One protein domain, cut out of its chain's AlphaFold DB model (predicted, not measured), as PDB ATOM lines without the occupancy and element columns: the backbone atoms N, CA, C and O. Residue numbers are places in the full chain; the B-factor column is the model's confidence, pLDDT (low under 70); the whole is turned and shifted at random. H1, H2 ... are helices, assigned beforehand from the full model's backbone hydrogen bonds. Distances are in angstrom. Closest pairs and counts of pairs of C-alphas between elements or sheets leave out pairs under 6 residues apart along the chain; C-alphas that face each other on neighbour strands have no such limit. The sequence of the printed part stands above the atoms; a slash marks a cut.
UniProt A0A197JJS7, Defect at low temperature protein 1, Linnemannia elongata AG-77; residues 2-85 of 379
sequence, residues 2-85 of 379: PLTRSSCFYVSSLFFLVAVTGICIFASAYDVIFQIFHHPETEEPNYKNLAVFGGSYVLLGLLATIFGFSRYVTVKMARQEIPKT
ATOM      1  N   PRO A   2     172.599 186.116 123.072       43.50
ATOM      2  CA  PRO A   2     171.502 186.272 124.017       43.50
ATOM      3  C   PRO A   2     170.597 187.394 123.505       43.50
ATOM      4  O   PRO A   2     171.058 188.510 123.281       43.50
ATOM      5  N   LEU A   3     169.323 187.086 123.256       46.09
ATOM      6  CA  LEU A   3     168.331 188.121 122.993       46.09
ATOM      7  C   LEU A   3     168.307 189.036 124.219       46.09
ATOM      8  O   LEU A   3     168.003 188.595 125.327       46.09
ATOM      9  N   THR A   4     168.669 190.298 124.011       54.31
ATOM     10  CA  THR A   4     168.652 191.356 125.018       54.31
ATOM     11  C   THR A   4     167.313 191.342 125.753       54.31
ATOM     12  O   THR A   4     166.264 191.395 125.108       54.31
ATOM     13  N   ARG A   5     167.336 191.265 127.094       64.06
ATOM     14  CA  ARG A   5     166.142 191.241 127.969       64.06
ATOM     15  C   ARG A   5     165.088 192.283 127.556       64.06
ATOM     16  O   ARG A   5     163.897 191.990 127.570       64.06
ATOM     17  N   SER A   6     165.530 193.441 127.069       59.12
ATOM     18  CA  SER A   6     164.706 194.538 126.546       59.12
ATOM     19  C   SER A   6     163.767 194.138 125.395       59.12
ATOM     20  O   SER A   6     162.636 194.610 125.325       59.12
ATOM     21  N   SER A   7     164.180 193.225 124.511       70.00
ATOM     22  CA  SER A   7     163.339 192.736 123.407       70.00
ATOM     23  C   SER A   7     162.230 191.801 123.894       70.00
ATOM     24  O   SER A   7     161.146 191.790 123.315       70.00
ATOM     25  N   CYS A   8     162.475 191.047 124.970       70.69
ATOM     26  CA  CYS A   8     161.465 190.188 125.589       70.69
ATOM     27  C   CYS A   8     160.350 191.035 126.217       70.69
ATOM     28  O   CYS A   8     159.170 190.785 125.974       70.69
ATOM     29  N   PHE A   9     160.725 192.101 126.930       73.50
ATOM     30  CA  PHE A   9     159.764 193.025 127.529       73.50
ATOM     31  C   PHE A   9     158.904 193.739 126.484       73.50
ATOM     32  O   PHE A   9     157.698 193.849 126.679       73.50
ATOM     33  N   TYR A  10     159.485 194.160 125.357       72.38
ATOM     34  CA  TYR A  10     158.734 194.841 124.298       72.38
ATOM     35  C   TYR A  10     157.725 193.922 123.595       72.38
ATOM     36  O   TYR A  10     156.598 194.316 123.304       72.38
ATOM     37  N   VAL A  11     158.115 192.670 123.331       75.56
ATOM     38  CA  VAL A  11     157.201 191.682 122.743       75.56
ATOM     39  C   VAL A  11     156.101 191.329 123.745       75.56
ATOM     40  O   VAL A  11     154.927 191.344 123.384       75.56
ATOM     41  N   SER A  12     156.453 191.091 125.010       75.00
ATOM     42  CA  SER A  12     155.486 190.769 126.063       75.00
ATOM     43  C   SER A  12     154.490 191.905 126.315       75.00
ATOM     44  O   SER A  12     153.296 191.643 126.442       75.00
ATOM     45  N   SER A  13     154.946 193.162 126.364       77.00
ATOM     46  CA  SER A  13     154.072 194.318 126.605       77.00
ATOM     47  C   SER A  13     153.112 194.561 125.444       77.00
ATOM     48  O   SER A  13     151.947 194.882 125.668       77.00
ATOM     49  N   LEU A  14     153.557 194.330 124.206       77.38
ATOM     50  CA  LEU A  14     152.706 194.422 123.026       77.38
ATOM     51  C   LEU A  14     151.611 193.348 123.034       77.38
ATOM     52  O   LEU A  14     150.449 193.669 122.796       77.38
ATOM     53  N   PHE A  15     151.951 192.094 123.346       80.12
ATOM     54  CA  PHE A  15     150.954 191.027 123.480       80.12
ATOM     55  C   PHE A  15     149.959 191.309 124.606       80.12
ATOM     56  O   PHE A  15     148.757 191.135 124.415       80.12
ATOM     57  N   PHE A  16     150.441 191.801 125.748       76.00
ATOM     58  CA  PHE A  16     149.590 192.188 126.868       76.00
ATOM     59  C   PHE A  16     148.619 193.313 126.486       76.00
ATOM     60  O   PHE A  16     147.423 193.203 126.739       76.00
ATOM     61  N   LEU A  17     149.097 194.361 125.810       70.75
ATOM     62  CA  LEU A  17     148.259 195.486 125.388       70.75
ATOM     63  C   LEU A  17     147.201 195.045 124.366       70.75
ATOM     64  O   LEU A  17     146.039 195.439 124.470       70.75
ATOM     65  N   VAL A  18     147.563 194.173 123.420       80.44
ATOM     66  CA  VAL A  18     146.609 193.572 122.471       80.44
ATOM     67  C   VAL A  18     145.565 192.712 123.198       80.44
ATOM     68  O   VAL A  18     144.382 192.787 122.874       80.44
ATOM     69  N   ALA A  19     145.962 191.946 124.217       78.44
ATOM     70  CA  ALA A  19     145.032 191.142 125.008       78.44
ATOM     71  C   ALA A  19     144.064 192.013 125.826       78.44
ATOM     72  O   ALA A  19     142.855 191.796 125.774       78.44
ATOM     73  N   VAL A  20     144.569 193.036 126.523       77.44
ATOM     74  CA  VAL A  20     143.751 193.965 127.321       77.44
ATOM     75  C   VAL A  20     142.774 194.736 126.438       77.44
ATOM     76  O   VAL A  20     141.593 194.824 126.762       77.44
ATOM     77  N   THR A  21     143.230 195.250 125.293       78.12
ATOM     78  CA  THR A  21     142.345 195.944 124.343       78.12
ATOM     79  C   THR A  21     141.275 195.012 123.779       78.12
ATOM     80  O   THR A  21     140.117 195.415 123.691       78.12
ATOM     81  N   GLY A  22     141.618 193.751 123.491       81.31
ATOM     82  CA  GLY A  22     140.646 192.716 123.139       81.31
ATOM     83  C   GLY A  22     139.598 192.500 124.234       81.31
ATOM     84  O   GLY A  22     138.405 192.587 123.955       81.31
ATOM     85  N   ILE A  23     140.024 192.293 125.484       82.12
ATOM     86  CA  ILE A  23     139.128 192.092 126.637       82.12
ATOM     87  C   ILE A  23     138.209 193.302 126.844       82.12
ATOM     88  O   ILE A  23     137.015 193.116 127.052       82.12
ATOM     89  N   CYS A  24     138.719 194.533 126.731       74.25
ATOM     90  CA  CYS A  24     137.895 195.742 126.829       74.25
ATOM     91  C   CYS A  24     136.817 195.806 125.740       74.25
ATOM     92  O   CYS A  24     135.679 196.168 126.032       74.25
ATOM     93  N   ILE A  25     137.150 195.435 124.498       82.19
ATOM     94  CA  ILE A  25     136.173 195.379 123.400       82.19
ATOM     95  C   ILE A  25     135.115 194.306 123.686       82.19
ATOM     96  O   ILE A  25     133.925 194.572 123.528       82.19
ATOM     97  N   PHE A  26     135.523 193.124 124.157       82.31
ATOM     98  CA  PHE A  26     134.595 192.051 124.526       82.31
ATOM     99  C   PHE A  26     133.682 192.437 125.690       82.31
ATOM    100  O   PHE A  26     132.482 192.204 125.605       82.31
ATOM    101  N   ALA A  27     134.217 193.058 126.741       79.56
ATOM    102  CA  ALA A  27     133.434 193.530 127.879       79.56
ATOM    103  C   ALA A  27     132.417 194.599 127.452       79.56
ATOM    104  O   ALA A  27     131.252 194.513 127.822       79.56
ATOM    105  N   SER A  28     132.824 195.549 126.603       82.25
ATOM    106  CA  SER A  28     131.917 196.565 126.056       82.25
ATOM    107  C   SER A  28     130.817 195.956 125.182       82.25
ATOM    108  O   SER A  28     129.673 196.397 125.256       82.25
ATOM    109  N   ALA A  29     131.133 194.943 124.372       77.69
ATOM    110  CA  ALA A  29     130.136 194.244 123.564       77.69
ATOM    111  C   ALA A  29     129.183 193.406 124.431       77.69
ATOM    112  O   ALA A  29     127.979 193.383 124.178       77.69
ATOM    113  N   TYR A  30     129.712 192.745 125.464       80.94
ATOM    114  CA  TYR A  30     128.931 191.966 126.421       80.94
ATOM    115  C   TYR A  30     127.935 192.844 127.181       80.94
ATOM    116  O   TYR A  30     126.776 192.466 127.302       80.94
ATOM    117  N   ASP A  31     128.358 194.033 127.614       78.44
ATOM    118  CA  ASP A  31     127.512 194.993 128.331       78.44
ATOM    119  C   ASP A  31     126.315 195.455 127.479       78.44
ATOM    120  O   ASP A  31     125.168 195.409 127.922       78.44
ATOM    121  N   VAL A  32     126.545 195.767 126.195       79.50
ATOM    122  CA  VAL A  32     125.471 196.125 125.246       79.50
ATOM    123  C   VAL A  32     124.487 194.970 125.037       79.50
ATOM    124  O   VAL A  32     123.277 195.184 124.986       79.50
ATOM    125  N   ILE A  33     124.986 193.735 124.922       78.50
ATOM    126  CA  ILE A  33     124.132 192.546 124.788       78.50
ATOM    127  C   ILE A  33     123.318 192.338 126.071       78.50
ATOM    128  O   ILE A  33     122.113 192.100 126.001       78.50
ATOM    129  N   PHE A  34     123.952 192.465 127.236       79.25
ATOM    130  CA  PHE A  34     123.306 192.284 128.531       79.25
ATOM    131  C   PHE A  34     122.194 193.311 128.762       79.25
ATOM    132  O   PHE A  34     121.100 192.941 129.197       79.25
ATOM    133  N   GLN A  35     122.436 194.570 128.387       76.62
ATOM    134  CA  GLN A  35     121.451 195.646 128.453       76.62
ATOM    135  C   GLN A  35     120.208 195.336 127.605       76.62
ATOM    136  O   GLN A  35     119.089 195.550 128.061       76.62
ATOM    137  N   ILE A  36     120.374 194.756 126.410       72.50
ATOM    138  CA  ILE A  36     119.247 194.358 125.546       72.50
ATOM    139  C   ILE A  36     118.419 193.225 126.176       72.50
ATOM    140  O   ILE A  36     117.201 193.212 126.024       72.50
ATOM    141  N   PHE A  37     119.054 192.290 126.889       75.75
ATOM    142  CA  PHE A  37     118.355 191.164 127.520       75.75
ATOM    143  C   PHE A  37     117.629 191.525 128.824       75.75
ATOM    144  O   PHE A  37     116.645 190.869 129.152       75.75
ATOM    145  N   HIS A  38     118.102 192.527 129.574       75.88
ATOM    146  CA  HIS A  38     117.591 192.839 130.917       75.88
ATOM    147  C   HIS A  38     116.637 194.039 130.995       75.88
ATOM    148  O   HIS A  38     116.203 194.362 132.096       75.88
ATOM    149  N   HIS A  39     116.279 194.699 129.887       66.12
ATOM    150  CA  HIS A  39     115.259 195.758 129.908       66.12
ATOM    151  C   HIS A  39     113.842 195.152 130.041       66.12
ATOM    152  O   HIS A  39     113.363 194.543 129.086       66.12
ATOM    153  N   PRO A  40     113.144 195.313 131.187       60.72
ATOM    154  CA  PRO A  40     111.932 194.551 131.494       60.72
ATOM    155  C   PRO A  40     110.609 195.210 131.049       60.72
ATOM    156  O   PRO A  40     109.551 194.698 131.388       60.72
ATOM    157  N   GLU A  41     110.629 196.321 130.302       62.81
ATOM    158  CA  GLU A  41     109.428 197.161 130.089       62.81
ATOM    159  C   GLU A  41     109.015 197.408 128.622       62.81
ATOM    160  O   GLU A  41     108.214 198.297 128.352       62.81
ATOM    161  N   THR A  42     109.519 196.663 127.631       56.16
ATOM    162  CA  THR A  42     109.096 196.867 126.224       56.16
ATOM    163  C   THR A  42     108.673 195.550 125.572       56.16
ATOM    164  O   THR A  42     109.506 194.690 125.311       56.16
ATOM    165  N   GLU A  43     107.368 195.397 125.320       59.97
ATOM    166  CA  GLU A  43     106.669 194.139 124.971       59.97
ATOM    167  C   GLU A  43     107.038 193.479 123.624       59.97
ATOM    168  O   GLU A  43     106.521 192.411 123.315       59.97
ATOM    169  N   GLU A  44     107.964 194.021 122.831       72.56
ATOM    170  CA  GLU A  44     108.367 193.423 121.549       72.56
ATOM    171  C   GLU A  44     109.907 193.449 121.409       72.56
ATOM    172  O   GLU A  44     110.497 194.518 121.204       72.56
ATOM    173  N   PRO A  45     110.607 192.300 121.525       62.12
ATOM    174  CA  PRO A  45     112.058 192.244 121.363       62.12
ATOM    175  C   PRO A  45     112.474 192.641 119.939       62.12
ATOM    176  O   PRO A  45     112.221 191.945 118.956       62.12
ATOM    177  N   ASN A  46     113.169 193.775 119.813       70.81
ATOM    178  CA  ASN A  46     113.659 194.304 118.538       70.81
ATOM    179  C   ASN A  46     114.899 193.538 118.031       70.81
ATOM    180  O   ASN A  46     116.015 194.066 118.004       70.81
ATOM    181  N   TYR A  47     114.706 192.302 117.556       77.44
ATOM    182  CA  TYR A  47     115.761 191.439 116.992       77.44
ATOM    183  C   TYR A  47     116.560 192.091 115.851       77.44
ATOM    184  O   TYR A  47     117.721 191.749 115.626       77.44
ATOM    185  N   LYS A  48     115.965 193.065 115.150       75.25
ATOM    186  CA  LYS A  48     116.624 193.821 114.074       75.25
ATOM    187  C   LYS A  48     117.835 194.606 114.577       75.25
ATOM    188  O   LYS A  48     118.885 194.570 113.943       75.25
ATOM    189  N   ASN A  49     117.721 195.264 115.728       76.62
ATOM    190  CA  ASN A  49     118.819 196.054 116.284       76.62
ATOM    191  C   ASN A  49     119.918 195.136 116.831       76.62
ATOM    192  O   ASN A  49     121.098 195.370 116.575       76.62
ATOM    193  N   LEU A  50     119.533 194.039 117.491       78.81
ATOM    194  CA  LEU A  50     120.473 193.031 117.985       78.81
ATOM    195  C   LEU A  50     121.298 192.409 116.848       78.81
ATOM    196  O   LEU A  50     122.514 192.278 116.977       78.81
ATOM    197  N   ALA A  51     120.660 192.079 115.721       78.00
ATOM    198  CA  ALA A  51     121.346 191.531 114.555       78.00
ATOM    199  C   ALA A  51     122.362 192.521 113.958       78.00
ATOM    200  O   ALA A  51     123.473 192.122 113.608       78.00
ATOM    201  N   VAL A  52     122.020 193.815 113.886       81.62
ATOM    202  CA  VAL A  52     122.920 194.860 113.366       81.62
ATOM    203  C   VAL A  52     124.116 195.075 114.296       81.62
ATOM    204  O   VAL A  52     125.258 195.073 113.832       81.62
ATOM    205  N   PHE A  53     123.886 195.210 115.606       79.62
ATOM    206  CA  PHE A  53     124.973 195.408 116.565       79.62
ATOM    207  C   PHE A  53     125.856 194.166 116.671       79.62
ATOM    208  O   PHE A  53     127.069 194.271 116.483       79.62
ATOM    209  N   GLY A  54     125.267 192.984 116.869       79.31
ATOM    210  CA  GLY A  54     126.005 191.722 116.931       79.31
ATOM    211  C   GLY A  54     126.820 191.464 115.663       79.31
ATOM    212  O   GLY A  54     128.011 191.165 115.743       79.31
ATOM    213  N   GLY A  55     126.222 191.686 114.488       77.56
ATOM    214  CA  GLY A  55     126.910 191.569 113.202       77.56
ATOM    215  C   GLY A  55     128.103 192.519 113.069       77.56
ATOM    216  O   GLY A  55     129.165 192.111 112.598       77.56
ATOM    217  N   SER A  56     127.970 193.765 113.538       81.75
ATOM    218  CA  SER A  56     129.050 194.760 113.476       81.75
ATOM    219  C   SER A  56     130.264 194.385 114.338       81.75
ATOM    220  O   SER A  56     131.401 194.556 113.895       81.75
ATOM    221  N   TYR A  57     130.049 193.790 115.517       81.19
ATOM    222  CA  TYR A  57     131.130 193.331 116.396       81.19
ATOM    223  C   TYR A  57     131.823 192.075 115.865       81.19
ATOM    224  O   TYR A  57     133.052 191.997 115.904       81.19
ATOM    225  N   VAL A  58     131.064 191.120 115.316       81.38
ATOM    226  CA  VAL A  58     131.636 189.930 114.664       81.38
ATOM    227  C   VAL A  58     132.499 190.343 113.469       81.38
ATOM    228  O   VAL A  58     133.631 189.875 113.334       81.38
ATOM    229  N   LEU A  59     132.012 191.275 112.643       81.00
ATOM    230  CA  LEU A  59     132.765 191.808 111.508       81.00
ATOM    231  C   LEU A  59     134.042 192.535 111.958       81.00
ATOM    232  O   LEU A  59     135.105 192.335 111.369       81.00
ATOM    233  N   LEU A  60     133.960 193.347 113.019       82.19
ATOM    234  CA  LEU A  60     135.107 194.059 113.582       82.19
ATOM    235  C   LEU A  60     136.169 193.089 114.122       82.19
ATOM    236  O   LEU A  60     137.353 193.259 113.831       82.19
ATOM    237  N   GLY A  61     135.756 192.056 114.862       80.19
ATOM    238  CA  GLY A  61     136.655 191.023 115.380       80.19
ATOM    239  C   GLY A  61     137.352 190.241 114.264       80.19
ATOM    240  O   GLY A  61     138.559 189.987 114.329       80.19
ATOM    241  N   LEU A  62     136.622 189.928 113.192       83.00
ATOM    242  CA  LEU A  62     137.169 189.255 112.016       83.00
ATOM    243  C   LEU A  62     138.186 190.142 111.278       83.00
ATOM    244  O   LEU A  62     139.294 189.688 110.989       83.00
ATOM    245  N   LEU A  63     137.872 191.423 111.053       80.81
ATOM    246  CA  LEU A  63     138.802 192.390 110.452       80.81
ATOM    247  C   LEU A  63     140.066 192.583 111.299       80.81
ATOM    248  O   LEU A  63     141.175 192.572 110.762       80.81
ATOM    249  N   ALA A  64     139.921 192.715 112.619       82.50
ATOM    250  CA  ALA A  64     141.051 192.843 113.536       82.50
ATOM    251  C   ALA A  64     141.966 191.609 113.481       82.50
ATOM    252  O   ALA A  64     143.189 191.747 113.413       82.50
ATOM    253  N   THR A  65     141.378 190.411 113.427       78.94
ATOM    254  CA  THR A  65     142.121 189.149 113.308       78.94
ATOM    255  C   THR A  65     142.873 189.066 111.980       78.94
ATOM    256  O   THR A  65     144.054 188.722 111.971       78.94
ATOM    257  N   ILE A  66     142.239 189.449 110.865       82.31
ATOM    258  CA  ILE A  66     142.880 189.479 109.541       82.31
ATOM    259  C   ILE A  66     144.063 190.451 109.527       82.31
ATOM    260  O   ILE A  66     145.144 190.092 109.056       82.31
ATOM    261  N   PHE A  67     143.908 191.663 110.069       81.81
ATOM    262  CA  PHE A  67     145.010 192.626 110.140       81.81
ATOM    263  C   PHE A  67     146.139 192.159 111.066       81.81
ATOM    264  O   PHE A  67     147.315 192.319 110.725       81.81
ATOM    265  N   GLY A  68     145.806 191.539 112.200       80.94
ATOM    266  CA  GLY A  68     146.780 190.930 113.104       80.94
ATOM    267  C   GLY A  68     147.578 189.816 112.424       80.94
ATOM    268  O   GLY A  68     148.810 189.819 112.468       80.94
ATOM    269  N   PHE A  69     146.890 188.912 111.722       79.31
ATOM    270  CA  PHE A  69     147.516 187.823 110.975       79.31
ATOM    271  C   PHE A  69     148.372 188.339 109.813       79.31
ATOM    272  O   PHE A  69     149.515 187.918 109.668       79.31
ATOM    273  N   SER A  70     147.872 189.309 109.042       82.19
ATOM    274  CA  SER A  70     148.625 189.966 107.966       82.19
ATOM    275  C   SER A  70     149.928 190.573 108.486       82.19
ATOM    276  O   SER A  70     151.003 190.286 107.964       82.19
ATOM    277  N   ARG A  71     149.877 191.325 109.595       83.06
ATOM    278  CA  ARG A  71     151.078 191.896 110.217       83.06
ATOM    279  C   ARG A  71     152.040 190.818 110.714       83.06
ATOM    280  O   ARG A  71     153.248 190.960 110.531       83.06
ATOM    281  N   TYR A  72     151.526 189.752 111.326       84.12
ATOM    282  CA  TYR A  72     152.340 188.624 111.772       84.12
ATOM    283  C   TYR A  72     153.067 187.955 110.597       84.12
ATOM    284  O   TYR A  72     154.277 187.735 110.672       84.12
ATOM    285  N   VAL A  73     152.356 187.697 109.495       81.44
ATOM    286  CA  VAL A  73     152.932 187.134 108.269       81.44
ATOM    287  C   VAL A  73     153.971 188.081 107.683       81.44
ATOM    288  O   VAL A  73     155.081 187.633 107.431       81.44
ATOM    289  N   THR A  74     153.687 189.377 107.552       87.31
ATOM    290  CA  THR A  74     154.646 190.363 107.025       87.31
ATOM    291  C   THR A  74     155.920 190.429 107.858       87.31
ATOM    292  O   THR A  74     157.011 190.415 107.305       87.31
ATOM    293  N   VAL A  75     155.825 190.440 109.191       80.06
ATOM    294  CA  VAL A  75     157.014 190.428 110.062       80.06
ATOM    295  C   VAL A  75     157.775 189.109 109.931       80.06
ATOM    296  O   VAL A  75     159.006 189.103 109.933       80.06
ATOM    297  N   LYS A  76     157.070 187.981 109.803       82.12
ATOM    298  CA  LYS A  76     157.698 186.673 109.596       82.12
ATOM    299  C   LYS A  76     158.402 186.600 108.238       82.12
ATOM    300  O   LYS A  76     159.543 186.150 108.207       82.12
ATOM    301  N   MET A  77     157.767 187.097 107.178       84.12
ATOM    302  CA  MET A  77     158.305 187.171 105.819       84.12
ATOM    303  C   MET A  77     159.492 188.126 105.752       84.12
ATOM    304  O   MET A  77     160.551 187.709 105.315       84.12
ATOM    305  N   ALA A  78     159.396 189.332 106.314       82.19
ATOM    306  CA  ALA A  78     160.516 190.272 106.394       82.19
ATOM    307  C   ALA A  78     161.709 189.682 107.170       82.19
ATOM    308  O   ALA A  78     162.865 189.862 106.801       82.19
ATOM    309  N   ARG A  79     161.450 188.910 108.237       73.12
ATOM    310  CA  ARG A  79     162.509 188.173 108.946       73.12
ATOM    311  C   ARG A  79     163.066 186.998 108.144       73.12
ATOM    312  O   ARG A  79     164.174 186.581 108.456       73.12
ATOM    313  N   GLN A  80     162.311 186.416 107.218       72.12
ATOM    314  CA  GLN A  80     162.790 185.376 106.300       72.12
ATOM    315  C   GLN A  80     163.541 185.975 105.101       72.12
ATOM    316  O   GLN A  80     164.454 185.333 104.598       72.12
ATOM    317  N   GLU A  81     163.190 187.197 104.695       74.56
ATOM    318  CA  GLU A  81     163.853 187.982 103.646       74.56
ATOM    319  C   GLU A  81     165.215 188.510 104.073       74.56
ATOM    320  O   GLU A  81     166.096 188.637 103.231       74.56
ATOM    321  N   ILE A  82     165.423 188.787 105.366       67.19
ATOM    322  CA  ILE A  82     166.782 188.890 105.898       67.19
ATOM    323  C   ILE A  82     167.391 187.501 105.698       67.19
ATOM    324  O   ILE A  82     166.931 186.580 106.379       67.19
ATOM    325  N   PRO A  83     168.378 187.314 104.798       62.88
ATOM    326  CA  PRO A  83     168.944 186.003 104.521       62.88
ATOM    327  C   PRO A  83     169.580 185.465 105.804       62.88
ATOM    328  O   PRO A  83     170.718 185.774 106.157       62.88
ATOM    329  N   LYS A  84     168.807 184.680 106.559       62.00
ATOM    330  CA  LYS A  84     169.291 183.953 107.721       62.00
ATOM    331  C   LYS A  84     170.109 182.808 107.160       62.00
ATOM    332  O   LYS A  84     169.544 181.835 106.679       62.00
ATOM    333  N   THR A  85     171.429 182.913 107.238       52.72
ATOM    334  CA  THR A  85     172.288 181.735 107.084       52.72
ATOM    335  C   THR A  85     172.343 181.177 105.653       52.72
ATOM    336  O   THR A  85     172.191 179.979 105.443       52.72
TER     337      THR A  85
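AT A GLANCE: This is residues 2 to 85 of the 379 residues of the protein "Defect at low temperature protein 1" of Linnemannia elongata AG-77 (UniProt A0A197JJS7). A long helical hairpin: H2, the longest helix by residues, runs back beside H1 at a small angle, and the two are near each other toward the link and wider apart at their free ends, as a narrow V. The short link folds the chain back at one end, where residues 38 to 44 stick out, and both printed ends lie at the other. The printed part has 84 residues with two named helices, H1 then H2, and no named strand; the class is all helix. The whole is extended, with a radius of gyration of the C-alphas of 20.0 A, and its outline is a rod of 69 by 24 by 9 A.

IN THESE COORDINATES: H2 holds residues 47 to 81 and is 50.0 A from first to last C-alpha, from Tyr 47 at (115.761, 191.439, 116.992) to Glu 81 at (163.853, 187.982, 103.646). H1 holds residues 5 to 38 and is 48.7 A long, its first C-alpha, of Arg 5, at (166.142, 191.241, 127.969).

HOW THE PARTS SIT: H1 and H2 form a helical hairpin and run opposite ways at a shallow tilt of 11 degrees. They only just touch, with 3 pairs of C-alphas within 8 A; the closest C-alphas are those of Ala 29 and Tyr 57, 7.3 A apart. H1 touches H2 with residues 29 to 36 alone, and H2 touches H1 with residues 50 to 57 alone. Their centres are 14.2 A apart. In H1 and H2 every O i to N i+4 pair is within hydrogen-bond range.

THE WHOLE: The two C-alphas farthest apart, those of Glu 43 and Thr 85, are 69.1 A apart. Residues 2 to 17 stand free, as do residues 38 to 44 and 69 to 85. The printed part has no cut, and the link of 8 residues from H1 to H2 is short. The mean pLDDT of the printed part is 75.0; it is under 70 at residues 2 to 6, 39 to 43, 45 and 82 to 85.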